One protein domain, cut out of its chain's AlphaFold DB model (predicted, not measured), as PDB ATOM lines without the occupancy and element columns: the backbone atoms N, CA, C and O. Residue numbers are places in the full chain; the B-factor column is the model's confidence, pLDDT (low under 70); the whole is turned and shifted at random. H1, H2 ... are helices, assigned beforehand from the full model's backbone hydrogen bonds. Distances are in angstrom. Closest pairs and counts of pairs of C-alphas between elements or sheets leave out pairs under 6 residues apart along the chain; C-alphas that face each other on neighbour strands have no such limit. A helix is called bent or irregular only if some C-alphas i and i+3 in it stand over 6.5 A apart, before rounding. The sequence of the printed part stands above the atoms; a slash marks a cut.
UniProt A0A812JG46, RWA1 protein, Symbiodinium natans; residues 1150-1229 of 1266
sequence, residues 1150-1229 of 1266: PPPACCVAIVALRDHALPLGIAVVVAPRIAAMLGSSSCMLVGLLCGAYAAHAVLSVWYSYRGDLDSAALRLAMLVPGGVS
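AT A GLANCE: This is residues 1150 to 1229 of the 1266 residues of the protein "RWA1 protein" of Symbiodinium natans (UniProt A0A812JG46). One long helix, H3, makes one side of an open, rod-like frame; H2 and then H1 make the other side, with H2 running opposite to H3 as a helical hairpin that meets it only near the turn. H1 slants from the start of H2 toward the last part of H3, and at that end the short helices H4 and H5 form a small head, H5 side by side with H1. The printed part has 80 residues with five named helices, in the order H1, H2, H3, H4, H5, and no named strand; its class is all helix. The whole is loose, with a radius of gyration of the C-alphas of 16.0 A, and spans 49 by 19 by 18 A.

IN THESE COORDINATES: H3, residues 1184 to 1208, is the longest helix at 37.3 A, from C-alpha 1184 at (137.320, 137.812, 159.919) to C-alpha 1208 at (108.802, 133.339, 136.295). Before it comes H2, residues 1165 to 1182, 25.3 A long. H1, residues 1152 to 1163, is 16.4 A long and begins with C-alpha 1152 at (104.245, 142.568, 143.662). After H3 come H4, residues 1210 to 1213, and H5, residues 1216 to 1223, which ends with C-alpha 1223 at (100.428, 133.078, 147.775). H2 has a kink of 40 degrees near residue 1176; it is neither bent nor irregular, but only just: C-alphas 1173 and 1176 are 6.5 A apart.

HOW THE PARTS SIT: H3 and H2 form a helical hairpin and only just touch, with 3 pairs of C-alphas within 8 A, between residues 1186 to 1190 of H3 and 1175 to 1179 of H2 alone. Their closest C-alphas, of Ala 1179 and Cys 1187, are 5.4 A apart, and they run opposite ways at a shallow tilt of 17 degrees. H3 touches H1 with residues 1201 to 1206 alone, and H1 touches H3 with residues 1156 to 1160 alone. The closest C-alphas there, of Ala 1160 and Val 1202, are 5.7 A apart; the two run opposite ways at a steep tilt of 65 degrees. H1 touches H5 at a shallow tilt of 15 degrees, the same way, closest at the C-alphas of Cys 1155 and Arg 1219, 6.8 A apart. H4 and H5 only just touch, only at the corner, with 3 pairs of C-alphas within 8 A, the closest being those of Leu 1213 and Arg 1219 at 5.4 A. H1 and H2, like H3 and H4, meet only through their link, and H3 and H5 are apart. In H1 each O i to N i+4 pair is within hydrogen-bond range; in H2 11 of 14 are, in H3 18 of 21 and in H5 3 of 4, while H4 is too short for such a pair.

THE WHOLE: The two C-alphas farthest apart, of Gly 1183 and Ser 1229, are 50.5 A apart. Residues 1180 to 1185, of which 1180 to 1182 belong to H2, stand free. The printed part has no cut, and the four links between helices are tight. The mean pLDDT of the printed part is 70.2; 36 residues are under 70, among them 1175 to 1196 and 1224 to 1229.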
ATOM      1  N   PRO A1150      98.758 141.778 148.229       75.19
ATOM      2  CA  PRO A1150     100.007 142.472 148.540       75.19
ATOM      3  C   PRO A1150     100.700 143.102 147.318       75.19
ATOM      4  O   PRO A1150     100.446 142.694 146.176       75.19
ATOM      5  N   PRO A1151     101.615 144.069 147.522       78.56
ATOM      6  CA  PRO A1151     102.450 144.610 146.451       78.56
ATOM      7  C   PRO A1151     103.265 143.510 145.739       78.56
ATOM      8  O   PRO A1151     103.746 142.600 146.417       78.56
ATOM      9  N   PRO A1152     103.513 143.597 144.414       75.56
ATOM     10  CA  PRO A1152     104.245 142.568 143.662       75.56
ATOM     11  C   PRO A1152     105.592 142.164 144.277       75.56
ATOM     12  O   PRO A1152     105.883 140.978 144.395       75.56
ATOM     13  N   ALA A1153     106.381 143.133 144.752       75.25
ATOM     14  CA  ALA A1153     107.656 142.869 145.422       75.25
ATOM     15  C   ALA A1153     107.496 142.089 146.744       75.25
ATOM     16  O   ALA A1153     108.345 141.267 147.076       75.25
ATOM     17  N   CYS A1154     106.396 142.300 147.476       77.62
ATOM     18  CA  CYS A1154     106.081 141.542 148.689       77.62
ATOM     19  C   CYS A1154     105.643 140.110 148.349       77.62
ATOM     20  O   CYS A1154     106.089 139.178 149.009       77.62
ATOM     21  N   CYS A1155     104.840 139.918 147.292       77.00
ATOM     22  CA  CYS A1155     104.503 138.583 146.783       77.00
ATOM     23  C   CYS A1155     105.767 137.795 146.409       77.00
ATOM     24  O   CYS A1155     105.961 136.683 146.891       77.00
ATOM     25  N   VAL A1156     106.652 138.398 145.608       79.56
ATOM     26  CA  VAL A1156     107.909 137.780 145.157       79.56
ATOM     27  C   VAL A1156     108.842 137.471 146.332       79.56
ATOM     28  O   VAL A1156     109.375 136.367 146.398       79.56
ATOM     29  N   ALA A1157     108.993 138.384 147.298       77.12
ATOM     30  CA  ALA A1157     109.804 138.141 148.492       77.12
ATOM     31  C   ALA A1157     109.244 137.009 149.375       77.12
ATOM     32  O   ALA A1157     110.010 136.178 149.854       77.12
ATOM     33  N   ILE A1158     107.920 136.938 149.566       81.75
ATOM     34  CA  ILE A1158     107.276 135.856 150.328       81.75
ATOM     35  C   ILE A1158     107.446 134.509 149.621       81.75
ATOM     36  O   ILE A1158     107.766 133.524 150.278       81.75
ATOM     37  N   VAL A1159     107.261 134.458 148.299       81.06
ATOM     38  CA  VAL A1159     107.444 133.236 147.502       81.06
ATOM     39  C   VAL A1159     108.907 132.778 147.551       81.06
ATOM     40  O   VAL A1159     109.162 131.634 147.914       81.06
ATOM     41  N   ALA A1160     109.874 133.676 147.333       79.56
ATOM     42  CA  ALA A1160     111.298 133.354 147.456       79.56
ATOM     43  C   ALA A1160     111.677 132.863 148.870       79.56
ATOM     44  O   ALA A1160     112.395 131.875 149.003       79.56
ATOM     45  N   LEU A1161     111.156 133.484 149.938       78.94
ATOM     46  CA  LEU A1161     111.374 133.016 151.314       78.94
ATOM     47  C   LEU A1161     110.740 131.643 151.581       78.94
ATOM     48  O   LEU A1161     111.372 130.805 152.212       78.94
ATOM     49  N   ARG A1162     109.517 131.404 151.089       82.38
ATOM     50  CA  ARG A1162     108.757 130.149 151.246       82.38
ATOM     51  C   ARG A1162     109.415 128.974 150.524       82.38
ATOM     52  O   ARG A1162     109.285 127.829 150.958       82.38
ATOM     53  N   ASP A1163     110.076 129.259 149.409       79.56
ATOM     54  CA  ASP A1163     110.619 128.240 148.516       79.56
ATOM     55  C   ASP A1163     112.119 127.989 148.820       79.56
ATOM     56  O   ASP A1163     112.594 126.870 148.654       79.56
ATOM     57  N   HIS A1164     112.823 128.952 149.442       80.44
ATOM     58  CA  HIS A1164     114.181 128.798 150.004       80.44
ATOM     59  C   HIS A1164     114.233 128.719 151.554       80.44
ATOM     60  O   HIS A1164     115.284 128.945 152.160       80.44
ATOM     61  N   ALA A1165     113.127 128.375 152.224       79.44
ATOM     62  CA  ALA A1165     113.030 128.385 153.692       79.44
ATOM     63  C   ALA A1165     114.016 127.421 154.389       79.44
ATOM     64  O   ALA A1165     114.657 127.779 155.379       79.44
ATOM     65  N   LEU A1166     114.168 126.202 153.858       79.44
ATOM     66  CA  LEU A1166     115.047 125.167 154.415       79.44
ATOM     67  C   LEU A1166     116.538 125.586 154.431       79.44
ATOM     68  O   LEU A1166     117.125 125.595 155.517       79.44
ATOM     69  N   PRO A1167     117.173 125.985 153.304       79.88
ATOM     70  CA  PRO A1167     118.569 126.428 153.325       79.88
ATOM     71  C   PRO A1167     118.781 127.708 154.145       79.88
ATOM     72  O   PRO A1167     119.833 127.847 154.767       79.88
ATOM     73  N   LEU A1168     117.789 128.607 154.224       78.62
ATOM     74  CA  LEU A1168     117.850 129.789 155.093       78.62
ATOM     75  C   LEU A1168     117.973 129.397 156.577       78.62
ATOM     76  O   LEU A1168     118.848 129.912 157.275       78.62
ATOM     77  N   GLY A1169     117.153 128.450 157.046       78.38
ATOM     78  CA  GLY A1169     117.203 127.950 158.425       78.38
ATOM     79  C   GLY A1169     118.530 127.270 158.786       78.38
ATOM     80  O   GLY A1169     119.045 127.469 159.885       78.38
ATOM     81  N   ILE A1170     119.125 126.524 157.846       80.62
ATOM     82  CA  ILE A1170     120.455 125.909 158.020       80.62
ATOM     83  C   ILE A1170     121.544 126.991 158.081       80.62
ATOM     84  O   ILE A1170     122.375 126.985 158.993       80.62
ATOM     85  N   ALA A1171     121.530 127.941 157.141       74.00
ATOM     86  CA  ALA A1171     122.549 128.982 157.030       74.00
ATOM     87  C   ALA A1171     122.660 129.839 158.301       74.00
ATOM     88  O   ALA A1171     123.773 130.122 158.740       74.00
ATOM     89  N   VAL A1172     121.535 130.193 158.936       76.19
ATOM     90  CA  VAL A1172     121.520 131.006 160.168       76.19
ATOM     91  C   VAL A1172     122.244 130.326 161.341       76.19
ATOM     92  O   VAL A1172     122.891 131.014 162.127       76.19
ATOM     93  N   VAL A1173     122.197 128.992 161.454       74.81
ATOM     94  CA  VAL A1173     122.880 128.253 162.539       74.81
ATOM     95  C   VAL A1173     124.333 127.925 162.184       74.81
ATOM     96  O   VAL A1173     125.213 127.962 163.047       74.81
ATOM     97  N   VAL A1174     124.595 127.592 160.917       75.69
ATOM     98  CA  VAL A1174     125.894 127.072 160.468       75.69
ATOM     99  C   VAL A1174     126.882 128.190 160.120       75.69
ATOM    100  O   VAL A1174     128.050 128.101 160.503       75.69
ATOM    101  N   ALA A1175     126.441 129.266 159.460       67.88
ATOM    102  CA  ALA A1175     127.337 130.339 159.021       67.88
ATOM    103  C   ALA A1175     128.088 131.037 160.176       67.88
ATOM    104  O   ALA A1175     129.287 131.258 160.014       67.88
ATOM    105  N   PRO A1176     127.491 131.313 161.359       67.81
ATOM    106  CA  PRO A1176     128.232 131.869 162.495       67.81
ATOM    107  C   PRO A1176     129.321 130.931 163.036       67.81
ATOM    108  O   PRO A1176     130.378 131.398 163.455       67.81
ATOM    109  N   ARG A1177     129.099 129.607 162.998       69.00
ATOM    110  CA  ARG A1177     130.100 128.614 163.429       69.00
ATOM    111  C   ARG A1177     131.241 128.494 162.414       69.00
ATOM    112  O   ARG A1177     132.401 128.508 162.809       69.00
ATOM    113  N   ILE A1178     130.928 128.478 161.116       66.69
ATOM    114  CA  ILE A1178     131.932 128.510 160.038       66.69
ATOM    115  C   ILE A1178     132.750 129.814 160.080       66.69
ATOM    116  O   ILE A1178     133.973 129.775 159.976       66.69
ATOM    117  N   ALA A1179     132.101 130.959 160.310       62.84
ATOM    118  CA  ALA A1179     132.759 132.254 160.492       62.84
ATOM    119  C   ALA A1179     133.740 132.254 161.680       62.84
ATOM    120  O   ALA A1179     134.866 132.731 161.547       62.84
ATOM    121  N   ALA A1180     133.348 131.663 162.814       63.91
ATOM    122  CA  ALA A1180     134.218 131.519 163.982       63.91
ATOM    123  C   ALA A1180     135.442 130.614 163.724       63.91
ATOM    124  O   ALA A1180     136.487 130.830 164.330       63.91
ATOM    125  N   MET A1181     135.339 129.637 162.813       63.72
ATOM    126  CA  MET A1181     136.448 128.745 162.440       63.72
ATOM    127  C   MET A1181     137.369 129.313 161.346       63.72
ATOM    128  O   MET A1181     138.534 128.930 161.287       63.72
ATOM    129  N   LEU A1182     136.876 130.209 160.477       59.66
ATOM    130  CA  LEU A1182     137.610 130.705 159.297       59.66
ATOM    131  C   LEU A1182     138.108 132.160 159.397       59.66
ATOM    132  O   LEU A1182     138.767 132.641 158.473       59.66
ATOM    133  N   GLY A1183     137.814 132.870 160.488       61.59
ATOM    134  CA  GLY A1183     138.342 134.212 160.750       61.59
ATOM    135  C   GLY A1183     137.688 135.349 159.947       61.59
ATOM    136  O   GLY A1183     136.886 135.148 159.036       61.59
ATOM    137  N   SER A1184     138.040 136.587 160.310       56.62
ATOM    138  CA  SER A1184     137.320 137.812 159.919       56.62
ATOM    139  C   SER A1184     137.226 138.058 158.408       56.62
ATOM    140  O   SER A1184     136.158 138.437 157.924       56.62
ATOM    141  N   SER A1185     138.299 137.817 157.650       53.47
ATOM    142  CA  SER A1185     138.319 137.994 156.189       53.47
ATOM    143  C   SER A1185     137.310 137.087 155.476       53.47
ATOM    144  O   SER A1185     136.650 137.501 154.521       53.47
ATOM    145  N   SER A1186     137.144 135.861 155.976       55.81
ATOM    146  CA  SER A1186     136.257 134.840 155.410       55.81
ATOM    147  C   SER A1186     134.778 135.190 155.594       55.81
ATOM    148  O   SER A1186     133.959 134.912 154.718       55.81
ATOM    149  N   CYS A1187     134.435 135.880 156.688       54.03
ATOM    150  CA  CYS A1187     133.074 136.337 156.978       54.03
ATOM    151  C   CYS A1187     132.510 137.247 155.875       54.03
ATOM    152  O   CYS A1187     131.334 137.139 155.524       54.03
ATOM    153  N   MET A1188     133.342 138.127 155.304       54.62
ATOM    154  CA  MET A1188     132.918 139.047 154.242       54.62
ATOM    155  C   MET A1188     132.634 138.309 152.926       54.62
ATOM    156  O   MET A1188     131.656 138.624 152.249       54.62
ATOM    157  N   LEU A1189     133.439 137.293 152.592       58.56
ATOM    158  CA  LEU A1189     133.226 136.455 151.408       58.56
ATOM    159  C   LEU A1189     131.932 135.635 151.526       58.56
ATOM    160  O   LEU A1189     131.131 135.621 150.594       58.56
ATOM    161  N   VAL A1190     131.687 135.016 152.688       61.31
ATOM    162  CA  VAL A1190     130.430 134.296 152.965       61.31
ATOM    163  C   VAL A1190     129.229 135.244 152.874       61.31
ATOM    164  O   VAL A1190     128.250 134.922 152.205       61.31
ATOM    165  N   GLY A1191     129.319 136.446 153.458       58.16
ATOM    166  CA  GLY A1191     128.265 137.462 153.367       58.16
ATOM    167  C   GLY A1191     127.951 137.895 151.928       58.16
ATOM    168  O   GLY A1191     126.779 137.994 151.562       58.16
ATOM    169  N   LEU A1192     128.978 138.090 151.093       63.69
ATOM    170  CA  LEU A1192     128.823 138.412 149.668       63.69
ATOM    171  C   LEU A1192     128.153 137.275 148.882       63.69
ATOM    172  O   LEU A1192     127.235 137.534 148.104       63.69
ATOM    173  N   LEU A1193     128.559 136.023 149.112       62.78
ATOM    174  CA  LEU A1193     127.971 134.850 148.451       62.78
ATOM    175  C   LEU A1193     126.505 134.634 148.863       62.78
ATOM    176  O   LEU A1193     125.651 134.417 148.000       62.78
ATOM    177  N   CYS A1194     126.179 134.775 150.152       62.94
ATOM    178  CA  CYS A1194     124.795 134.734 150.631       62.94
ATOM    179  C   CYS A1194     123.945 135.876 150.045       62.94
ATOM    180  O   CYS A1194     122.799 135.645 149.658       62.94
ATOM    181  N   GLY A1195     124.503 137.086 149.922       62.94
ATOM    182  CA  GLY A1195     123.836 138.222 149.281       62.94
ATOM    183  C   GLY A1195     123.550 137.989 147.793       62.94
ATOM    184  O   GLY A1195     122.440 138.256 147.331       62.94
ATOM    185  N   ALA A1196     124.512 137.427 147.054       68.62
ATOM    186  CA  ALA A1196     124.342 137.069 145.646       68.62
ATOM    187  C   ALA A1196     123.280 135.970 145.445       68.62
ATOM    188  O   ALA A1196     122.431 136.092 144.559       68.62
ATOM    189  N   TYR A1197     123.271 134.941 146.299       72.81
ATOM    190  CA  TYR A1197     122.250 133.888 146.279       72.81
ATOM    191  C   TYR A1197     120.845 134.438 146.574       72.81
ATOM    192  O   TYR A1197     119.903 134.147 145.838       72.81
ATOM    193  N   ALA A1198     120.704 135.292 147.593       67.50
ATOM    194  CA  ALA A1198     119.430 135.931 147.924       67.50
ATOM    195  C   ALA A1198     118.911 136.830 146.784       67.50
ATOM    196  O   ALA A1198     117.719 136.807 146.475       67.50
ATOM    197  N   ALA A1199     119.798 137.572 146.113       71.38
ATOM    198  CA  ALA A1199     119.439 138.358 144.933       71.38
ATOM    199  C   ALA A1199     118.969 137.467 143.768       71.38
ATOM    200  O   ALA A1199     117.953 137.766 143.142       71.38
ATOM    201  N   HIS A1200     119.659 136.351 143.507       78.88
ATOM    202  CA  HIS A1200     119.268 135.387 142.474       78.88
ATOM    203  C   HIS A1200     117.890 134.761 142.753       78.88
ATOM    204  O   HIS A1200     117.046 134.740 141.859       78.88
ATOM    205  N   ALA A1201     117.632 134.335 143.994       72.44
ATOM    206  CA  ALA A1201     116.358 133.746 144.420       72.44
ATOM    207  C   ALA A1201     115.159 134.709 144.290       72.44
ATOM    208  O   ALA A1201     114.059 134.302 143.925       72.44
ATOM    209  N   VAL A1202     115.358 136.004 144.555       75.44
ATOM    210  CA  VAL A1202     114.314 137.026 144.357       75.44
ATOM    211  C   VAL A1202     114.096 137.323 142.866       75.44
ATOM    212  O   VAL A1202     112.959 137.517 142.433       75.44
ATOM    213  N   LEU A1203     115.165 137.335 142.062       75.81
ATOM    214  CA  LEU A1203     115.084 137.599 140.622       75.81
ATOM    215  C   LEU A1203     114.434 136.451 139.836       75.81
ATOM    216  O   LEU A1203     113.638 136.727 138.939       75.81
ATOM    217  N   SER A1204     114.722 135.187 140.160       78.31
ATOM    218  CA  SER A1204     114.125 134.032 139.473       78.31
ATOM    219  C   SER A1204     112.597 134.031 139.609       78.31
ATOM    220  O   SER A1204     111.885 134.009 138.604       78.31
ATOM    221  N   VAL A1205     112.092 134.194 140.836       78.12
ATOM    222  CA  VAL A1205     110.656 134.304 141.137       78.12
ATOM    223  C   VAL A1205     110.018 135.510 140.430       78.12
ATOM    224  O   VAL A1205     108.916 135.387 139.890       78.12
ATOM    225  N   TRP A1206     110.701 136.661 140.375       79.06
ATOM    226  CA  TRP A1206     110.208 137.846 139.657       79.06
ATOM    227  C   TRP A1206     109.993 137.580 138.158       79.06
ATOM    228  O   TRP A1206     108.959 137.968 137.607       79.06
ATOM    229  N   TYR A1207     110.942 136.916 137.491       79.00
ATOM    230  CA  TYR A1207     110.826 136.626 136.059       79.00
ATOM    231  C   TYR A1207     109.778 135.547 135.759       79.00
ATOM    232  O   TYR A1207     108.962 135.754 134.860       79.00
ATOM    233  N   SER A1208     109.740 134.451 136.525       78.06
ATOM    234  CA  SER A1208     108.802 133.339 136.295       78.06
ATOM    235  C   SER A1208     107.328 133.736 136.423       78.06
ATOM    236  O   SER A1208     106.494 133.223 135.682       78.06
ATOM    237  N   TYR A1209     106.995 134.665 137.327       76.12
ATOM    238  CA  TYR A1209     105.603 135.050 137.605       76.12
ATOM    239  C   TYR A1209     105.180 136.406 137.023       76.12
ATOM    240  O   TYR A1209     104.066 136.863 137.289       76.12
ATOM    241  N   ARG A1210     106.021 137.045 136.197       75.75
ATOM    242  CA  ARG A1210     105.831 138.426 135.714       75.75
ATOM    243  C   ARG A1210     104.418 138.725 135.187       75.75
ATOM    244  O   ARG A1210     103.849 139.737 135.572       75.75
ATOM    245  N   GLY A1211     103.841 137.842 134.365       67.94
ATOM    246  CA  GLY A1211     102.501 138.026 133.776       67.94
ATOM    247  C   GLY A1211     101.310 137.753 134.711       67.94
ATOM    248  O   GLY A1211     100.182 138.110 134.378       67.94
ATOM    249  N   ASP A1212     101.540 137.143 135.878       72.88
ATOM    250  CA  ASP A1212     100.518 136.933 136.915       72.88
ATOM    251  C   ASP A1212     100.592 138.008 138.023       72.88
ATOM    252  O   ASP A1212      99.619 138.204 138.753       72.88
ATOM    253  N   LEU A1213     101.704 138.750 138.140       72.31
ATOM    254  CA  LEU A1213     101.883 139.805 139.148       72.31
ATOM    255  C   LEU A1213     101.021 141.058 138.901       72.31
ATOM    256  O   LEU A1213     100.678 141.754 139.860       72.31
ATOM    257  N   ASP A1214     100.630 141.347 137.660       69.44
ATOM    258  CA  ASP A1214      99.837 142.544 137.344       69.44
ATOM    259  C   ASP A1214      98.410 142.468 137.930       69.44
ATOM    260  O   ASP A1214      97.883 143.447 138.468       69.44
ATOM    261  N   SER A1215      97.794 141.280 137.927       71.81
ATOM    262  CA  SER A1215      96.438 141.077 138.451       71.81
ATOM    263  C   SER A1215      96.432 140.837 139.962       71.81
ATOM    264  O   SER A1215      97.032 139.886 140.462       71.81
ATOM    265  N   ALA A1216      95.667 141.648 140.699       63.97
ATOM    266  CA  ALA A1216      95.482 141.494 142.145       63.97
ATOM    267  C   ALA A1216      94.953 140.099 142.539       63.97
ATOM    268  O   ALA A1216      95.397 139.516 143.526       63.97
ATOM    269  N   ALA A1217      94.054 139.523 141.734       61.81
ATOM    270  CA  ALA A1217      93.518 138.189 141.984       61.81
ATOM    271  C   ALA A1217      94.576 137.084 141.809       61.81
ATOM    272  O   ALA A1217      94.639 136.153 142.610       61.81
ATOM    273  N   LEU A1218      95.436 137.207 140.791       68.38
ATOM    274  CA  LEU A1218      96.493 136.228 140.513       68.38
ATOM    275  C   LEU A1218      97.654 136.359 141.514       68.38
ATOM    276  O   LEU A1218      98.165 135.340 141.976       68.38
ATOM    277  N   ARG A1219      97.975 137.580 141.971       73.69
ATOM    278  CA  ARG A1219      98.867 137.819 143.124       73.69
ATOM    279  C   ARG A1219      98.413 137.110 144.397       73.69
ATOM    280  O   ARG A1219      99.251 136.545 145.096       73.69
ATOM    281  N   LEU A1220      97.115 137.121 144.707       67.56
ATOM    282  CA  LEU A1220      96.599 136.415 145.883       67.56
ATOM    283  C   LEU A1220      96.616 134.889 145.676       67.56
ATOM    284  O   LEU A1220      97.042 134.160 146.567       67.56
ATOM    285  N   ALA A1221      96.241 134.410 144.485       67.25
ATOM    286  CA  ALA A1221      96.285 132.988 144.127       67.25
ATOM    287  C   ALA A1221      97.703 132.378 144.191       67.25
ATOM    288  O   ALA A1221      97.854 131.220 144.560       67.25
ATOM    289  N   MET A1222      98.741 133.159 143.877       71.25
ATOM    290  CA  MET A1222     100.161 132.770 143.937       71.25
ATOM    291  C   MET A1222     100.680 132.535 145.372       71.25
ATOM    292  O   MET A1222     101.626 131.769 145.591       71.25
ATOM    293  N   LEU A1223     100.067 133.196 146.360       70.31
ATOM    294  CA  LEU A1223     100.428 133.078 147.775       70.31
ATOM    295  C   LEU A1223      99.806 131.839 148.442       70.31
ATOM    296  O   LEU A1223     100.424 131.257 149.336       70.31
ATOM    297  N   VAL A1224      98.622 131.414 147.990       67.94
ATOM    298  CA  VAL A1224      97.928 130.215 148.491       67.94
ATOM    299  C   VAL A1224      98.721 128.947 148.119       67.94
ATOM    300  O   VAL A1224      99.105 128.783 146.959       67.94
ATOM    301  N   PRO A1225      98.990 128.025 149.065       58.00
ATOM    302  CA  PRO A1225      99.801 126.839 148.790       58.00
ATOM    303  C   PRO A1225      99.102 125.833 147.855       58.00
ATOM    304  O   PRO A1225      97.930 125.492 148.034       58.00
ATOM    305  N   GLY A1226      99.852 125.310 146.878       57.50
ATOM    306  CA  GLY A1226      99.440 124.203 146.001       57.50
ATOM    307  C   GLY A1226      98.702 124.585 144.707       57.50
ATOM    308  O   GLY A1226      97.994 123.749 144.158       57.50
ATOM    309  N   GLY A1227      98.847 125.823 144.222       54.31
ATOM    310  CA  GLY A1227      98.482 126.204 142.849       54.31
ATOM    311  C   GLY A1227      96.987 126.410 142.557       54.31
ATOM    312  O   GLY A1227      96.111 126.140 143.376       54.31
ATOM    313  N   VAL A1228      96.708 126.933 141.356       53.81
ATOM    314  CA  VAL A1228      95.360 127.169 140.804       53.81
ATOM    315  C   VAL A1228      95.378 126.824 139.314       53.81
ATOM    316  O   VAL A1228      96.249 127.310 138.586       53.81
ATOM    317  N   SER A1229      94.422 126.005 138.862       51.72
ATOM    318  CA  SER A1229      94.382 125.478 137.492       51.72
ATOM    319  C   SER A1229      94.230 126.572 136.426       51.72
ATOM    320  O   SER A1229      93.641 127.634 136.654       51.72
TER     321      SER A1229